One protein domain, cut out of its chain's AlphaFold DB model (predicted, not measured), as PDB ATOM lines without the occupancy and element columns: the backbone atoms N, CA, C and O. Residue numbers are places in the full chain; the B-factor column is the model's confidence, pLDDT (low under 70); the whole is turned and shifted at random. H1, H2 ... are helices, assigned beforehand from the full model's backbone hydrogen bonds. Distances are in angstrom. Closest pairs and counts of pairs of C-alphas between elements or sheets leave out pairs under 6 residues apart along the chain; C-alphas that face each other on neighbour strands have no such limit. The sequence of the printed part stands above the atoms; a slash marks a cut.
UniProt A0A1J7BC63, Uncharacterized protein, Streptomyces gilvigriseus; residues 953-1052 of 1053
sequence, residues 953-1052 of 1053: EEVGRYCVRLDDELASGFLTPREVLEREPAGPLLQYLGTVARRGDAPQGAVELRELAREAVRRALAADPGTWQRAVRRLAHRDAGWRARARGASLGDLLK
ATOM      1  N   GLU A 953      15.171 -19.266  -6.965       64.19
ATOM      2  CA  GLU A 953      16.425 -18.567  -6.672       64.19
ATOM      3  C   GLU A 953      17.539 -18.863  -7.690       64.19
ATOM      4  O   GLU A 953      18.345 -17.993  -8.000       64.19
ATOM      5  N   GLU A 954      17.613 -20.084  -8.222       70.31
ATOM      6  CA  GLU A 954      18.678 -20.496  -9.135       70.31
ATOM      7  C   GLU A 954      18.473 -20.018 -10.571       70.31
ATOM      8  O   GLU A 954      19.466 -19.717 -11.234       70.31
ATOM      9  N   VAL A 955      17.225 -19.896 -11.038       72.19
ATOM     10  CA  VAL A 955      16.922 -19.238 -12.322       72.19
ATOM     11  C   VAL A 955      17.317 -17.769 -12.225       72.19
ATOM     12  O   VAL A 955      18.043 -17.268 -13.078       72.19
ATOM     13  N   GLY A 956      16.964 -17.110 -11.116       75.88
ATOM     14  CA  GLY A 956      17.441 -15.760 -10.827       75.88
ATOM     15  C   GLY A 956      18.969 -15.656 -10.860       75.88
ATOM     16  O   GLY A 956      19.517 -14.804 -11.559       75.88
ATOM     17  N   ARG A 957      19.677 -16.564 -10.177       75.94
ATOM     18  CA  ARG A 957      21.154 -16.611 -10.198       75.94
ATOM     19  C   ARG A 957      21.714 -16.797 -11.605       75.94
ATOM     20  O   ARG A 957      22.740 -16.207 -11.932       75.94
ATOM     21  N   TYR A 958      21.064 -17.619 -12.424       83.25
ATOM     22  CA  TYR A 958      21.458 -17.845 -13.808       83.25
ATOM     23  C   TYR A 958      21.322 -16.566 -14.645       83.25
ATOM     24  O   TYR A 958      22.280 -16.206 -15.330       83.25
ATOM     25  N   CYS A 959      20.198 -15.851 -14.522       85.50
ATOM     26  CA  CYS A 959      19.958 -14.585 -15.220       85.50
ATOM     27  C   CYS A 959      20.963 -13.499 -14.817       85.50
ATOM     28  O   CYS A 959      21.581 -12.909 -15.694       85.50
ATOM     29  N   VAL A 960      21.189 -13.286 -13.513       81.06
ATOM     30  CA  VAL A 960      22.182 -12.304 -13.027       81.06
ATOM     31  C   VAL A 960      23.565 -12.604 -13.568       81.06
ATOM     32  O   VAL A 960      24.242 -11.711 -14.062       81.06
ATOM     33  N   ARG A 961      23.988 -13.871 -13.480       85.56
ATOM     34  CA  ARG A 961      25.302 -14.281 -13.972       85.56
ATOM     35  C   ARG A 961      25.453 -13.919 -15.449       85.56
ATOM     36  O   ARG A 961      26.471 -13.334 -15.801       85.56
ATOM     37  N   LEU A 962      24.473 -14.262 -16.290       87.12
ATOM     38  CA  LEU A 962      24.543 -13.961 -17.720       87.12
ATOM     39  C   LEU A 962      24.487 -12.459 -17.995       87.12
ATOM     40  O   LEU A 962      25.291 -11.980 -18.792       87.12
ATOM     41  N   ASP A 963      23.631 -11.711 -17.298       87.81
ATOM     42  CA  ASP A 963      23.581 -10.253 -17.419       87.81
ATOM     43  C   ASP A 963      24.942  -9.627 -17.093       87.81
ATOM     44  O   ASP A 963      25.458  -8.816 -17.860       87.81
ATOM     45  N   ASP A 964      25.572 -10.043 -15.998       75.94
ATOM     46  CA  ASP A 964      26.879  -9.539 -15.585       75.94
ATOM     47  C   ASP A 964      28.014 -10.000 -16.509       75.94
ATOM     48  O   ASP A 964      29.000  -9.280 -16.698       75.94
ATOM     49  N   GLU A 965      27.956 -11.220 -17.046       80.69
ATOM     50  CA  GLU A 965      28.950 -11.740 -17.994       80.69
ATOM     51  C   GLU A 965      28.868 -10.993 -19.329       80.69
ATOM     52  O   GLU A 965      29.903 -10.524 -19.813       80.69
ATOM     53  N   LEU A 966      27.659 -10.770 -19.844       86.19
ATOM     54  CA  LEU A 966      27.402 -10.058 -21.097       86.19
ATOM     55  C   LEU A 966      27.648  -8.550 -20.972       86.19
ATOM     56  O   LEU A 966      28.355  -7.984 -21.801       86.19
ATOM     57  N   ALA A 967      27.171  -7.896 -19.905       81.19
ATOM     58  CA  ALA A 967      27.378  -6.456 -19.671       81.19
ATOM     59  C   ALA A 967      28.860  -6.065 -19.585       81.19
ATOM     60  O   ALA A 967      29.236  -4.913 -19.771       81.19
ATOM     61  N   SER A 968      29.706  -7.031 -19.256       68.50
ATOM     62  CA  SER A 968      31.126  -6.827 -19.005       68.50
ATOM     63  C   SER A 968      32.058  -7.304 -20.120       68.50
ATOM     64  O   SER A 968      33.279  -7.201 -19.961       68.50
ATOM     65  N   GLY A 969      31.495  -7.942 -21.150       79.31
ATOM     66  CA  GLY A 969      32.238  -8.618 -22.210       79.31
ATOM     67  C   GLY A 969      33.049  -9.841 -21.764       79.31
ATOM     68  O   GLY A 969      33.974 -10.230 -22.467       79.31
ATOM     69  N   PHE A 970      32.772 -10.446 -20.598       75.56
ATOM     70  CA  PHE A 970      33.485 -11.662 -20.167       75.56
ATOM     71  C   PHE A 970      33.110 -12.881 -21.009       75.56
ATOM     72  O   PHE A 970      33.963 -13.722 -21.284       75.56
ATOM     73  N   LEU A 971      31.838 -12.967 -21.392       83.12
ATOM     74  CA  LEU A 971      31.382 -13.844 -22.455       83.12
ATOM     75  C   LEU A 971      30.803 -12.971 -23.554       83.12
ATOM     76  O   LEU A 971      30.035 -12.045 -23.289       83.12
ATOM     77  N   THR A 972      31.160 -13.284 -24.788       92.31
ATOM     78  CA  THR A 972      30.470 -12.738 -25.947       92.31
ATOM     79  C   THR A 972      29.094 -13.399 -26.085       92.31
ATOM     80  O   THR A 972      28.929 -14.564 -25.704       92.31
ATOM     81  N   PRO A 973      28.107 -12.715 -26.689       96.38
ATOM     82  CA  PRO A 973      26.819 -13.321 -27.028       96.38
ATOM     83  C   PRO A 973      26.968 -14.674 -27.747       96.38
ATOM     84  O   PRO A 973      26.306 -15.657 -27.424       96.38
ATOM     85  N   ARG A 974      27.927 -14.786 -28.668       95.25
ATOM     86  CA  ARG A 974      28.186 -16.038 -29.386       95.25
ATOM     87  C   ARG A 974      28.661 -17.175 -28.475       95.25
ATOM     88  O   ARG A 974      28.160 -18.290 -28.588       95.25
ATOM     89  N   GLU A 975      29.590 -16.906 -27.559       91.00
ATOM     90  CA  GLU A 975      30.077 -17.920 -26.617       91.00
ATOM     91  C   GLU A 975      28.974 -18.416 -25.682       91.00
ATOM     92  O   GLU A 975      28.935 -19.606 -25.373       91.00
ATOM     93  N   VAL A 976      28.077 -17.529 -25.237       92.62
ATOM     94  CA  VAL A 976      26.919 -17.921 -24.418       92.62
ATOM     95  C   VAL A 976      26.016 -18.870 -25.207       92.62
ATOM     96  O   VAL A 976      25.673 -19.941 -24.707       92.62
ATOM     97  N   LEU A 977      25.702 -18.532 -26.461       95.19
ATOM     98  CA  LEU A 977      24.854 -19.344 -27.342       95.19
ATOM     99  C   LEU A 977      25.409 -20.762 -27.577       95.19
ATOM    100  O   LEU A 977      24.650 -21.730 -27.654       95.19
ATOM    101  N   GLU A 978      26.732 -20.885 -27.692       91.94
ATOM    102  CA  GLU A 978      27.424 -22.149 -27.973       91.94
ATOM    103  C   GLU A 978      27.645 -23.011 -26.716       91.94
ATOM    104  O   GLU A 978      27.792 -24.231 -26.824       91.94
ATOM    105  N   ARG A 979      27.691 -22.405 -25.522       89.12
ATOM    106  CA  ARG A 979      28.123 -23.085 -24.284       89.12
ATOM    107  C   ARG A 979      27.007 -23.356 -23.291       89.12
ATOM    108  O   ARG A 979      27.127 -24.304 -22.513       89.12
ATOM    109  N   GLU A 980      25.984 -22.511 -23.254       92.25
ATOM    110  CA  GLU A 980      24.933 -22.610 -22.250       92.25
ATOM    111  C   GLU A 980      23.839 -23.614 -22.656       92.25
ATOM    112  O   GLU A 980      23.534 -23.768 -23.843       92.25
ATOM    113  N   PRO A 981      23.240 -24.326 -21.684       91.25
ATOM    114  CA  PRO A 981      22.201 -25.307 -21.960       91.25
ATOM    115  C   PRO A 981      20.945 -24.630 -22.524       91.25
ATOM    116  O   PRO A 981      20.470 -23.628 -21.986       91.25
ATOM    117  N   ALA A 982      20.376 -25.214 -23.580       93.44
ATOM    118  CA  ALA A 982      19.325 -24.587 -24.379       93.44
ATOM    119  C   ALA A 982      18.078 -24.186 -23.574       93.44
ATOM    120  O   ALA A 982      17.575 -23.083 -23.750       93.44
ATOM    121  N   GLY A 983      17.589 -25.051 -22.675       91.19
ATOM    122  CA  GLY A 983      16.385 -24.782 -21.875       91.19
ATOM    123  C   GLY A 983      16.526 -23.534 -20.989       91.19
ATOM    124  O   GLY A 983      15.793 -22.567 -21.194       91.19
ATOM    125  N   PRO A 984      17.496 -23.501 -20.051       90.31
ATOM    126  CA  PRO A 984      17.768 -22.314 -19.238       90.31
ATOM    127  C   PRO A 984      18.129 -21.068 -20.055       90.31
ATOM    128  O   PRO A 984      17.738 -19.963 -19.685       90.31
ATOM    129  N   LEU A 985      18.854 -21.224 -21.170       94.38
ATOM    130  CA  LEU A 985      19.183 -20.113 -22.063       94.38
ATOM    131  C   LEU A 985      17.927 -19.489 -22.689       94.38
ATOM    132  O   LEU A 985      17.774 -18.275 -22.635       94.38
ATOM    133  N   LEU A 986      17.014 -20.296 -23.235       95.00
ATOM    134  CA  LEU A 986      15.758 -19.804 -23.812       95.00
ATOM    135  C   LEU A 986      14.856 -19.165 -22.744       95.00
ATOM    136  O   LEU A 986      14.279 -18.111 -22.982       95.00
ATOM    137  N   GLN A 987      14.792 -19.736 -21.537       92.19
ATOM    138  CA  GLN A 987      14.079 -19.107 -20.419       92.19
ATOM    139  C   GLN A 987      14.669 -17.728 -20.070       92.19
ATOM    140  O   GLN A 987      13.918 -16.766 -19.900       92.19
ATOM    141  N   TYR A 988      16.001 -17.617 -19.999       93.00
ATOM    142  CA  TYR A 988      16.695 -16.344 -19.782       93.00
ATOM    143  C   TYR A 988      16.381 -15.325 -20.881       93.00
ATOM    144  O   TYR A 988      16.042 -14.187 -20.565       93.00
ATOM    145  N   LEU A 989      16.427 -15.732 -22.150       95.25
ATOM    146  CA  LEU A 989      16.107 -14.867 -23.287       95.25
ATOM    147  C   LEU A 989      14.663 -14.352 -23.249       95.25
ATOM    148  O   LEU A 989      14.434 -13.167 -23.490       95.25
ATOM    149  N   GLY A 990      13.712 -15.190 -22.829       93.25
ATOM    150  CA  GLY A 990      12.340 -14.744 -22.584       93.25
ATOM    151  C   GLY A 990      12.240 -13.736 -21.440       93.25
ATOM    152  O   GLY A 990      11.462 -12.789 -21.507       93.25
ATOM    153  N   THR A 991      13.040 -13.887 -20.385       91.00
ATOM    154  CA  THR A 991      13.139 -12.874 -19.325       91.00
ATOM    155  C   THR A 991      13.764 -11.571 -19.833       91.00
ATOM    156  O   THR A 991      13.251 -10.503 -19.508       91.00
ATOM    157  N   VAL A 992      14.807 -11.636 -20.665       92.75
ATOM    158  CA  VAL A 992      15.429 -10.471 -21.324       92.75
ATOM    159  C   VAL A 992      14.410  -9.716 -22.175       92.75
ATOM    160  O   VAL A 992      14.345  -8.495 -22.104       92.75
ATOM    161  N   ALA A 993      13.555 -10.430 -22.912       93.31
ATOM    162  CA  ALA A 993      12.506  -9.840 -23.744       93.31
ATOM    163  C   ALA A 993      11.517  -8.952 -22.970       93.31
ATOM    164  O   ALA A 993      10.971  -8.007 -23.533       93.31
ATOM    165  N   ARG A 994      11.268  -9.277 -21.696       90.19
ATOM    166  CA  ARG A 994      10.296  -8.588 -20.834       90.19
ATOM    167  C   ARG A 994      10.929  -7.521 -19.944       90.19
ATOM    168  O   ARG A 994      10.214  -6.737 -19.327       90.19
ATOM    169  N   ARG A 995      12.257  -7.496 -19.842       90.00
ATOM    170  CA  ARG A 995      12.998  -6.614 -18.942       90.00
ATOM    171  C   ARG A 995      13.602  -5.437 -19.697       90.00
ATOM    172  O   ARG A 995      14.500  -5.612 -20.512       90.00
ATOM    173  N   GLY A 996      13.184  -4.220 -19.347       85.81
ATOM    174  CA  GLY A 996      13.766  -2.991 -19.902       85.81
ATOM    175  C   GLY A 996      15.196  -2.688 -19.431       85.81
ATOM    176  O   GLY A 996      15.849  -1.810 -19.985       85.81
ATOM    177  N   ASP A 997      15.694  -3.393 -18.411       85.62
ATOM    178  CA  ASP A 997      17.036  -3.221 -17.840       85.62
ATOM    179  C   ASP A 997      18.046  -4.289 -18.297       85.62
ATOM    180  O   ASP A 997      19.153  -4.359 -17.760       85.62
ATOM    181  N   ALA A 998      17.678  -5.147 -19.256       89.44
ATOM    182  CA  ALA A 998      18.585  -6.163 -19.771       89.44
ATOM    183  C   ALA A 998      19.814  -5.513 -20.445       89.44
ATOM    184  O   ALA A 998      19.677  -4.521 -21.166       89.44
ATOM    185  N   PRO A 999      21.033  -6.041 -20.237       89.38
ATOM    186  CA  PRO A 999      22.227  -5.453 -20.826       89.38
ATOM    187  C   PRO A 999      22.254  -5.645 -22.344       89.38
ATOM    188  O   PRO A 999      21.758  -6.641 -22.864       89.38
ATOM    189  N   GLN A1000      22.925  -4.734 -23.055       92.31
ATOM    190  CA  GLN A1000      23.016  -4.752 -24.520       92.31
ATOM    191  C   GLN A1000      23.485  -6.107 -25.084       92.31
ATOM    192  O   GLN A1000      22.894  -6.617 -26.033       92.31
ATOM    193  N   GLY A1001      24.474  -6.753 -24.455       92.94
ATOM    194  CA  GLY A1001      24.933  -8.083 -24.875       92.94
ATOM    195  C   GLY A1001      23.862  -9.183 -24.760       92.94
ATOM    196  O   GLY A1001      23.897 -10.149 -25.515       92.94
ATOM    197  N   ALA A1002      22.881  -9.044 -23.862       94.88
ATOM    198  CA  ALA A1002      21.741  -9.960 -23.767       94.88
ATOM    199  C   ALA A1002      20.730  -9.747 -24.898       94.88
ATOM    200  O   ALA A1002      20.196 -10.718 -25.436       94.88
ATOM    201  N   VAL A1003      20.518  -8.492 -25.302       95.62
ATOM    202  CA  VAL A1003      19.709  -8.147 -26.478       95.62
ATOM    203  C   VAL A1003      20.355  -8.720 -27.742       95.62
ATOM    204  O   VAL A1003      19.701  -9.425 -28.505       95.62
ATOM    205  N   GLU A1004      21.663  -8.523 -27.919       96.62
ATOM    206  CA  GLU A1004      22.431  -9.095 -29.036       96.62
ATOM    207  C   GLU A1004      22.400 -10.629 -29.046       96.62
ATOM    208  O   GLU A1004      22.227 -11.248 -30.097       96.62
ATOM    209  N   LEU A1005      22.524 -11.264 -27.876       97.06
ATOM    210  CA  LEU A1005      22.399 -12.715 -27.727       97.06
ATOM    211  C   LEU A1005      21.029 -13.221 -28.187       97.06
ATOM    212  O   LEU A1005      20.957 -14.258 -28.850       97.06
ATOM    213  N   ARG A1006      19.954 -12.493 -27.868       96.81
ATOM    214  CA  ARG A1006      18.599 -12.828 -28.313       96.81
ATOM    215  C   ARG A1006      18.471 -12.756 -29.833       96.81
ATOM    216  O   ARG A1006      17.909 -13.672 -30.430       96.81
ATOM    217  N   GLU A1007      19.037 -11.731 -30.468       96.12
ATOM    218  CA  GLU A1007      19.057 -11.617 -31.934       96.12
ATOM    219  C   GLU A1007      19.851 -12.755 -32.597       96.12
ATOM    220  O   GLU A1007      19.400 -13.337 -33.585       96.12
ATOM    221  N   LEU A1008      20.995 -13.147 -32.027       97.12
ATOM    222  CA  LEU A1008      21.757 -14.304 -32.516       97.12
ATOM    223  C   LEU A1008      20.975 -15.616 -32.374       97.12
ATOM    224  O   LEU A1008      21.010 -16.455 -33.278       97.12
ATOM    225  N   ALA A1009      20.262 -15.800 -31.260       96.75
ATOM    226  CA  ALA A1009      19.392 -16.954 -31.060       96.75
ATOM    227  C   ALA A1009      18.236 -16.967 -32.070       96.75
ATOM    228  O   ALA A1009      17.963 -18.013 -32.661       96.75
ATOM    229  N   ARG A1010      17.615 -15.810 -32.333       95.88
ATOM    230  CA  ARG A1010      16.562 -15.635 -33.344       95.88
ATOM    231  C   ARG A1010      17.034 -16.068 -34.726       95.88
ATOM    232  O   ARG A1010      16.378 -16.870 -35.385       95.88
ATOM    233  N   GLU A1011      18.196 -15.584 -35.149       95.38
ATOM    234  CA  GLU A1011      18.793 -15.945 -36.434       95.38
ATOM    235  C   GLU A1011      19.111 -17.450 -36.517       95.38
ATOM    236  O   GLU A1011      18.834 -18.096 -37.530       95.38
ATOM    237  N   ALA A1012      19.632 -18.048 -35.439       95.50
ATOM    238  CA  ALA A1012      19.899 -19.485 -35.382       95.50
ATOM    239  C   ALA A1012      18.615 -20.329 -35.497       95.50
ATOM    240  O   ALA A1012      18.592 -21.309 -36.247       95.50
ATOM    241  N   VAL A1013      17.544 -19.937 -34.796       94.69
ATOM    242  CA  VAL A1013      16.231 -20.600 -34.848       94.69
ATOM    243  C   VAL A1013      15.620 -20.474 -36.244       94.69
ATOM    244  O   VAL A1013      15.236 -21.487 -36.827       94.69
ATOM    245  N   ARG A1014      15.602 -19.267 -36.826       91.88
ATOM    246  CA  ARG A1014      15.096 -19.027 -38.190       91.88
ATOM    247  C   ARG A1014      15.806 -19.894 -39.220       91.88
ATOM    248  O   ARG A1014      15.148 -20.554 -40.020       91.88
ATOM    249  N   ARG A1015      17.139 -19.948 -39.169       93.81
ATOM    250  CA  ARG A1015      17.941 -20.770 -40.082       93.81
ATOM    251  C   ARG A1015      17.635 -22.261 -39.939       93.81
ATOM    252  O   ARG A1015      17.533 -22.951 -40.947       93.81
ATOM    253  N   ALA A1016      17.481 -22.755 -38.711       93.44
ATOM    254  CA  ALA A1016      17.169 -24.160 -38.462       93.44
ATOM    255  C   ALA A1016      15.758 -24.538 -38.945       93.44
ATOM    256  O   ALA A1016      15.587 -25.578 -39.577       93.44
ATOM    257  N   LEU A1017      14.766 -23.674 -38.707       89.00
ATOM    258  CA  LEU A1017      13.390 -23.884 -39.168       89.00
ATOM    259  C   LEU A1017      13.265 -23.811 -40.693       89.00
ATOM    260  O   LEU A1017      12.538 -24.608 -41.277       89.00
ATOM    261  N   ALA A1018      13.998 -22.902 -41.342       89.38
ATOM    262  CA  ALA A1018      14.044 -22.819 -42.800       89.38
ATOM    263  C   ALA A1018      14.698 -24.059 -43.436       89.38
ATOM    264  O   ALA A1018      14.315 -24.457 -44.533       89.38
ATOM    265  N   ALA A1019      15.677 -24.669 -42.759       92.00
ATOM    266  CA  ALA A1019      16.360 -25.867 -43.242       92.00
ATOM    267  C   ALA A1019      15.528 -27.149 -43.071       92.00
ATOM    268  O   ALA A1019      15.589 -28.030 -43.926       92.00
ATOM    269  N   ASP A1020      14.769 -27.267 -41.977       92.06
ATOM    270  CA  ASP A1020      13.882 -28.404 -41.724       92.06
ATOM    271  C   ASP A1020      12.683 -27.989 -40.845       92.06
ATOM    272  O   ASP A1020      12.853 -27.803 -39.631       92.06
ATOM    273  N   PRO A1021      11.458 -27.929 -41.407       84.62
ATOM    274  CA  PRO A1021      10.236 -27.638 -40.654       84.62
ATOM    275  C   PRO A1021       9.978 -28.603 -39.483       84.62
ATOM    276  O   PRO A1021       9.410 -28.209 -38.463       84.62
ATOM    277  N   GLY A1022      10.438 -29.859 -39.576       90.06
ATOM    278  CA  GLY A1022      10.317 -30.862 -38.512       90.06
ATOM    279  C   GLY A1022      11.155 -30.550 -37.266       90.06
ATOM    280  O   GLY A1022      10.898 -31.099 -36.189       90.06
ATOM    281  N   THR A1023      12.121 -29.631 -37.373       92.88
ATOM    282  CA  THR A1023      12.962 -29.174 -36.255       92.88
ATOM    283  C   THR A1023      12.131 -28.614 -35.111       92.88
ATOM    284  O   THR A1023      12.447 -28.873 -33.950       92.88
ATOM    285  N   TRP A1024      11.036 -27.916 -35.424       90.94
ATOM    286  CA  TRP A1024      10.130 -27.350 -34.427       90.94
ATOM    287  C   TRP A1024       9.594 -28.420 -33.468       90.94
ATOM    288  O   TRP A1024       9.804 -28.354 -32.255       90.94
ATOM    289  N   GLN A1025       8.960 -29.458 -34.018       91.00
ATOM    290  CA  GLN A1025       8.338 -30.526 -33.232       91.00
ATOM    291  C   GLN A1025       9.374 -31.292 -32.401       91.00
ATOM    292  O   GLN A1025       9.123 -31.628 -31.240       91.00
ATOM    293  N   ARG A1026      10.568 -31.534 -32.960       93.38
ATOM    294  CA  ARG A1026      11.657 -32.201 -32.231       93.38
ATOM    295  C   ARG A1026      12.180 -31.336 -31.087       93.38
ATOM    296  O   ARG A1026      12.328 -31.848 -29.979       93.38
ATOM    297  N   ALA A1027      12.401 -30.043 -31.311       94.81
ATOM    298  CA  ALA A1027      12.841 -29.118 -30.268       94.81
ATOM    299  C   ALA A1027      11.828 -29.038 -29.115       94.81
ATOM    300  O   ALA A1027      12.218 -29.148 -27.954       94.81
ATOM    301  N   VAL A1028      10.529 -28.954 -29.418       93.81
ATOM    302  CA  VAL A1028       9.464 -28.943 -28.402       93.81
ATOM    303  C   VAL A1028       9.446 -30.245 -27.589       93.81
ATOM    304  O   VAL A1028       9.446 -30.201 -26.359       93.81
ATOM    305  N   ARG A1029       9.528 -31.418 -28.238       92.25
ATOM    306  CA  ARG A1029       9.600 -32.716 -27.533       92.25
ATOM    307  C   ARG A1029      10.844 -32.848 -26.653       92.25
ATOM    308  O   ARG A1029      10.768 -33.407 -25.556       92.25
ATOM    309  N   ARG A1030      11.984 -32.328 -27.117       95.00
ATOM    310  CA  ARG A1030      13.243 -32.275 -26.361       95.00
ATOM    311  C   ARG A1030      13.110 -31.366 -25.135       95.00
ATOM    312  O   ARG A1030      13.422 -31.807 -24.032       95.00
ATOM    313  N   LEU A1031      12.569 -30.156 -25.285       94.00
ATOM    314  CA  LEU A1031      12.310 -29.227 -24.169       94.00
ATOM    315  C   LEU A1031      11.286 -29.769 -23.160       94.00
ATOM    316  O   LEU A1031      11.397 -29.501 -21.968       94.00
ATOM    317  N   ALA A1032      10.337 -30.594 -23.605       93.12
ATOM    318  CA  ALA A1032       9.422 -31.321 -22.728       93.12
ATOM    319  C   ALA A1032      10.020 -32.609 -22.126       93.12
ATOM    320  O   ALA A1032       9.320 -33.359 -21.450       93.12
ATOM    321  N   HIS A1033      11.297 -32.907 -22.394       92.06
ATOM    322  CA  HIS A1033      11.988 -34.122 -21.950       92.06
ATOM    323  C   HIS A1033      11.262 -35.432 -22.320       92.06
ATOM    324  O   HIS A1033      11.422 -36.451 -21.646       92.06
ATOM    325  N   ARG A1034      10.492 -35.415 -23.416       88.81
ATOM    326  CA  ARG A1034       9.800 -36.581 -23.998       88.81
ATOM    327  C   ARG A1034      10.584 -37.240 -25.141       88.81
ATOM    328  O   ARG A1034      10.108 -38.180 -25.771       88.81
ATOM    329  N   ASP A1035      11.785 -36.741 -25.421       88.94
ATOM    330  CA  ASP A1035      12.783 -37.391 -26.271       88.94
ATOM    331  C   ASP A1035      13.758 -38.179 -25.372       88.94
ATOM    332  O   ASP A1035      14.535 -37.595 -24.607       88.94
ATOM    333  N   ALA A1036      13.703 -39.513 -25.450       82.31
ATOM    334  CA  ALA A1036      14.506 -40.413 -24.616       82.31
ATOM    335  C   ALA A1036      16.022 -40.184 -24.784       82.31
ATOM    336  O   ALA A1036      16.780 -40.221 -23.812       82.31
ATOM    337  N   GLY A1037      16.474 -39.864 -26.002       84.88
ATOM    338  CA  GLY A1037      17.879 -39.576 -26.299       84.88
ATOM    339  C   GLY A1037      18.325 -38.184 -25.841       84.88
ATOM    340  O   GLY A1037      19.526 -37.916 -25.723       84.88
ATOM    341  N   TRP A1038      17.384 -37.276 -25.588       88.56
ATOM    342  CA  TRP A1038      17.671 -35.925 -25.118       88.56
ATOM    343  C   TRP A1038      17.935 -35.858 -23.623       88.56
ATOM    344  O   TRP A1038      18.838 -35.141 -23.201       88.56
ATOM    345  N   ARG A1039      17.210 -36.619 -22.800       81.50
ATOM    346  CA  ARG A1039      17.240 -36.446 -21.339       81.50
ATOM    347  C   ARG A1039      18.639 -36.563 -20.723       81.50
ATOM    348  O   ARG A1039      18.994 -35.784 -19.840       81.50
ATOM    349  N   ALA A1040      19.453 -37.496 -21.213       81.19
ATOM    350  CA  ALA A1040      20.836 -37.656 -20.764       81.19
ATOM    351  C   ALA A1040      21.761 -36.507 -21.221       81.19
ATOM    352  O   ALA A1040      22.771 -36.234 -20.570       81.19
ATOM    353  N   ARG A1041      21.415 -35.830 -22.324       86.56
ATOM    354  CA  ARG A1041      22.207 -34.773 -22.972       86.56
ATOM    355  C   ARG A1041      21.785 -33.356 -22.575       86.56
ATOM    356  O   ARG A1041      22.637 -32.473 -22.562       86.56
ATOM    357  N   ALA A1042      20.521 -33.154 -22.197       83.25
ATOM    358  CA  ALA A1042      19.895 -31.850 -21.952       83.25
ATOM    359  C   ALA A1042      20.730 -30.916 -21.057       83.25
ATOM    360  O   ALA A1042      20.858 -29.730 -21.338       83.25
ATOM    361  N   ARG A1043      21.386 -31.481 -20.034       79.69
ATOM    362  CA  ARG A1043      22.228 -30.779 -19.045       79.69
ATOM    363  C   ARG A1043      23.430 -30.017 -19.607       79.69
ATOM    364  O   ARG A1043      24.059 -29.255 -18.879       79.69
ATOM    365  N   GLY A1044      23.817 -30.271 -20.852       83.56
ATOM    366  CA  GLY A1044      24.923 -29.567 -21.504       83.56
ATOM    367  C   GLY A1044      24.721 -29.384 -23.001       83.56
ATOM    368  O   GLY A1044      25.689 -29.108 -23.698       83.56
ATOM    369  N   ALA A1045      23.500 -29.594 -23.491       91.31
ATOM    370  CA  ALA A1045      23.180 -29.448 -24.897       91.31
ATOM    371  C   ALA A1045      22.898 -27.974 -25.204       91.31
ATOM    372  O   ALA A1045      22.001 -27.371 -24.609       91.31
ATOM    373  N   SER A1046      23.682 -27.413 -26.120       94.81
ATOM    374  CA  SER A1046      23.551 -26.031 -26.588       94.81
ATOM    375  C   SER A1046      22.245 -25.810 -27.363       94.81
ATOM    376  O   SER A1046      21.566 -26.772 -27.744       94.81
ATOM    377  N   LEU A1047      21.906 -24.552 -27.671       96.31
ATOM    378  CA  LEU A1047      20.791 -24.258 -28.585       96.31
ATOM    379  C   LEU A1047      20.996 -24.935 -29.952       96.31
ATOM    380  O   LEU A1047      20.054 -25.478 -30.522       96.31
ATOM    381  N   GLY A1048      22.236 -24.984 -30.442       95.75
ATOM    382  CA  GLY A1048      22.570 -25.704 -31.670       95.75
ATOM    383  C   GLY A1048      22.270 -27.203 -31.577       95.75
ATOM    384  O   GLY A1048      21.744 -27.775 -32.523       95.75
ATOM    385  N   ASP A1049      22.543 -27.846 -30.438       95.19
ATOM    386  CA  ASP A1049      22.216 -29.264 -30.232       95.19
ATOM    387  C   ASP A1049      20.708 -29.519 -30.148       95.19
ATOM    388  O   ASP A1049      20.241 -30.558 -30.616       95.19
ATOM    389  N   LEU A1050      19.953 -28.577 -29.575       96.06
ATOM    390  CA  LEU A1050      18.493 -28.642 -29.522       96.06
ATOM    391  C   LEU A1050      17.875 -28.604 -30.926       96.06
ATOM    392  O   LEU A1050      16.917 -29.332 -31.183       96.06
ATOM    393  N   LEU A1051      18.444 -27.785 -31.816       95.88
ATOM    394  CA  LEU A1051      17.952 -27.529 -33.173       95.88
ATOM    395  C   LEU A1051      18.485 -28.510 -34.235       95.88
ATOM    396  O   LEU A1051      18.075 -28.435 -35.389       95.88
ATOM    397  N   LYS A1052      19.393 -29.431 -33.884       93.88
ATOM    398  CA  LYS A1052      19.898 -30.439 -34.833       93.88
ATOM    399  C   LYS A1052      18.786 -31.396 -35.293       93.88
ATOM    400  O   LYS A1052      17.934 -31.746 -34.467       93.88
TER     401      LYS A1052
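Overview. This is residues 953 to 1052 of the 1053 residues of an uncharacterized protein of Streptomyces gilvigriseus (UniProt A0A1J7BC63). One long helix, H4, runs along one side of the domain like a beam; H1, H2 and H3 pack crosswise on its first half, and H5 makes a corner with its far end and folds back. The short H7 sits beside H4 and H5, and the small H6 lies beyond H5, farthest from the middle. The printed part has 100 residues with seven named helices, H1 to H7 in order along the chain, and no named strand: the class is all helix. The whole is compact, with a radius of gyration of the C-alphas of 13.5 A and spans of 36 by 30 by 23 A.

Along the chain. H1, residues 953 to 967, starts at C-alpha 953 (16.425, -18.567, -6.672) and is 20.9 A long. H2 is residues 973 to 979, 10.2 A, and H3 is residues 982 to 994, 18.7 A. H4, residues 1000 to 1019, runs 29.0 A from C-alpha 1000 at (23.016, -4.752, -24.520) to C-alpha 1019 at (16.360, -25.867, -43.242). H5 is residues 1023 to 1031, 12.1 A; H6 is residues 1036 to 1039, 5.8 A. H7, residues 1047 to 1051, 6.3 A, ends at C-alpha 1051 (17.952, -27.529, -33.173).

Arrangement. H4 is the hub, touching five helices, and the helix packing is mostly crossed. H1 touches H4 with residues 962 to 967 alone, about perpendicular at 80 degrees; the closest C-alphas, of Leu 966 and Gly 1001, are 4.9 A apart. H2 touches H4 at a steep tilt of 61 degrees, the same way, closest at the C-alphas of Pro 973 and Leu 1005, 4.5 A. H3 touches H4 at a steep tilt of 58 degrees, opposite ways, closest at the C-alphas of Leu 989 and Arg 1006, 6.0 A. H1 also touches H3, about perpendicular at 74 degrees, with the C-alphas of Cys 959 and Tyr 988 closest at 5.9 A. H4 and H5 touch only at the corner, and only just, with 3 pairs of C-alphas within 8 A; the closest are those of Leu 1017 and Thr 1023, 6.1 A. H6 is close to H5 but not clearly touching: the closest C-alphas, of Arg 1030 and Trp 1038, are 5.9 A apart. H7 touches H5, closest at the C-alphas of Ala 1027 and Leu 1050, 5.7 A, and H4, closest at those of Ala 1016 and Leu 1051, 6.3 A. H1 is apart from H5, H6 and H7. Every O i to N i+4 pair is within hydrogen-bond range in H1, H2, H4, H5 and H7, and 8 of 9 are in H3; H6 is too short for such a pair.

Size, cuts and confidence. The two C-alphas farthest apart, of Ser 968 and Ala 1036, are 37.9 A apart. The printed part has no cut and no long link; H6 to H7 is short, the other links tight. The mean pLDDT of the printed part is 89.4, with residues 953 and 968 under 70.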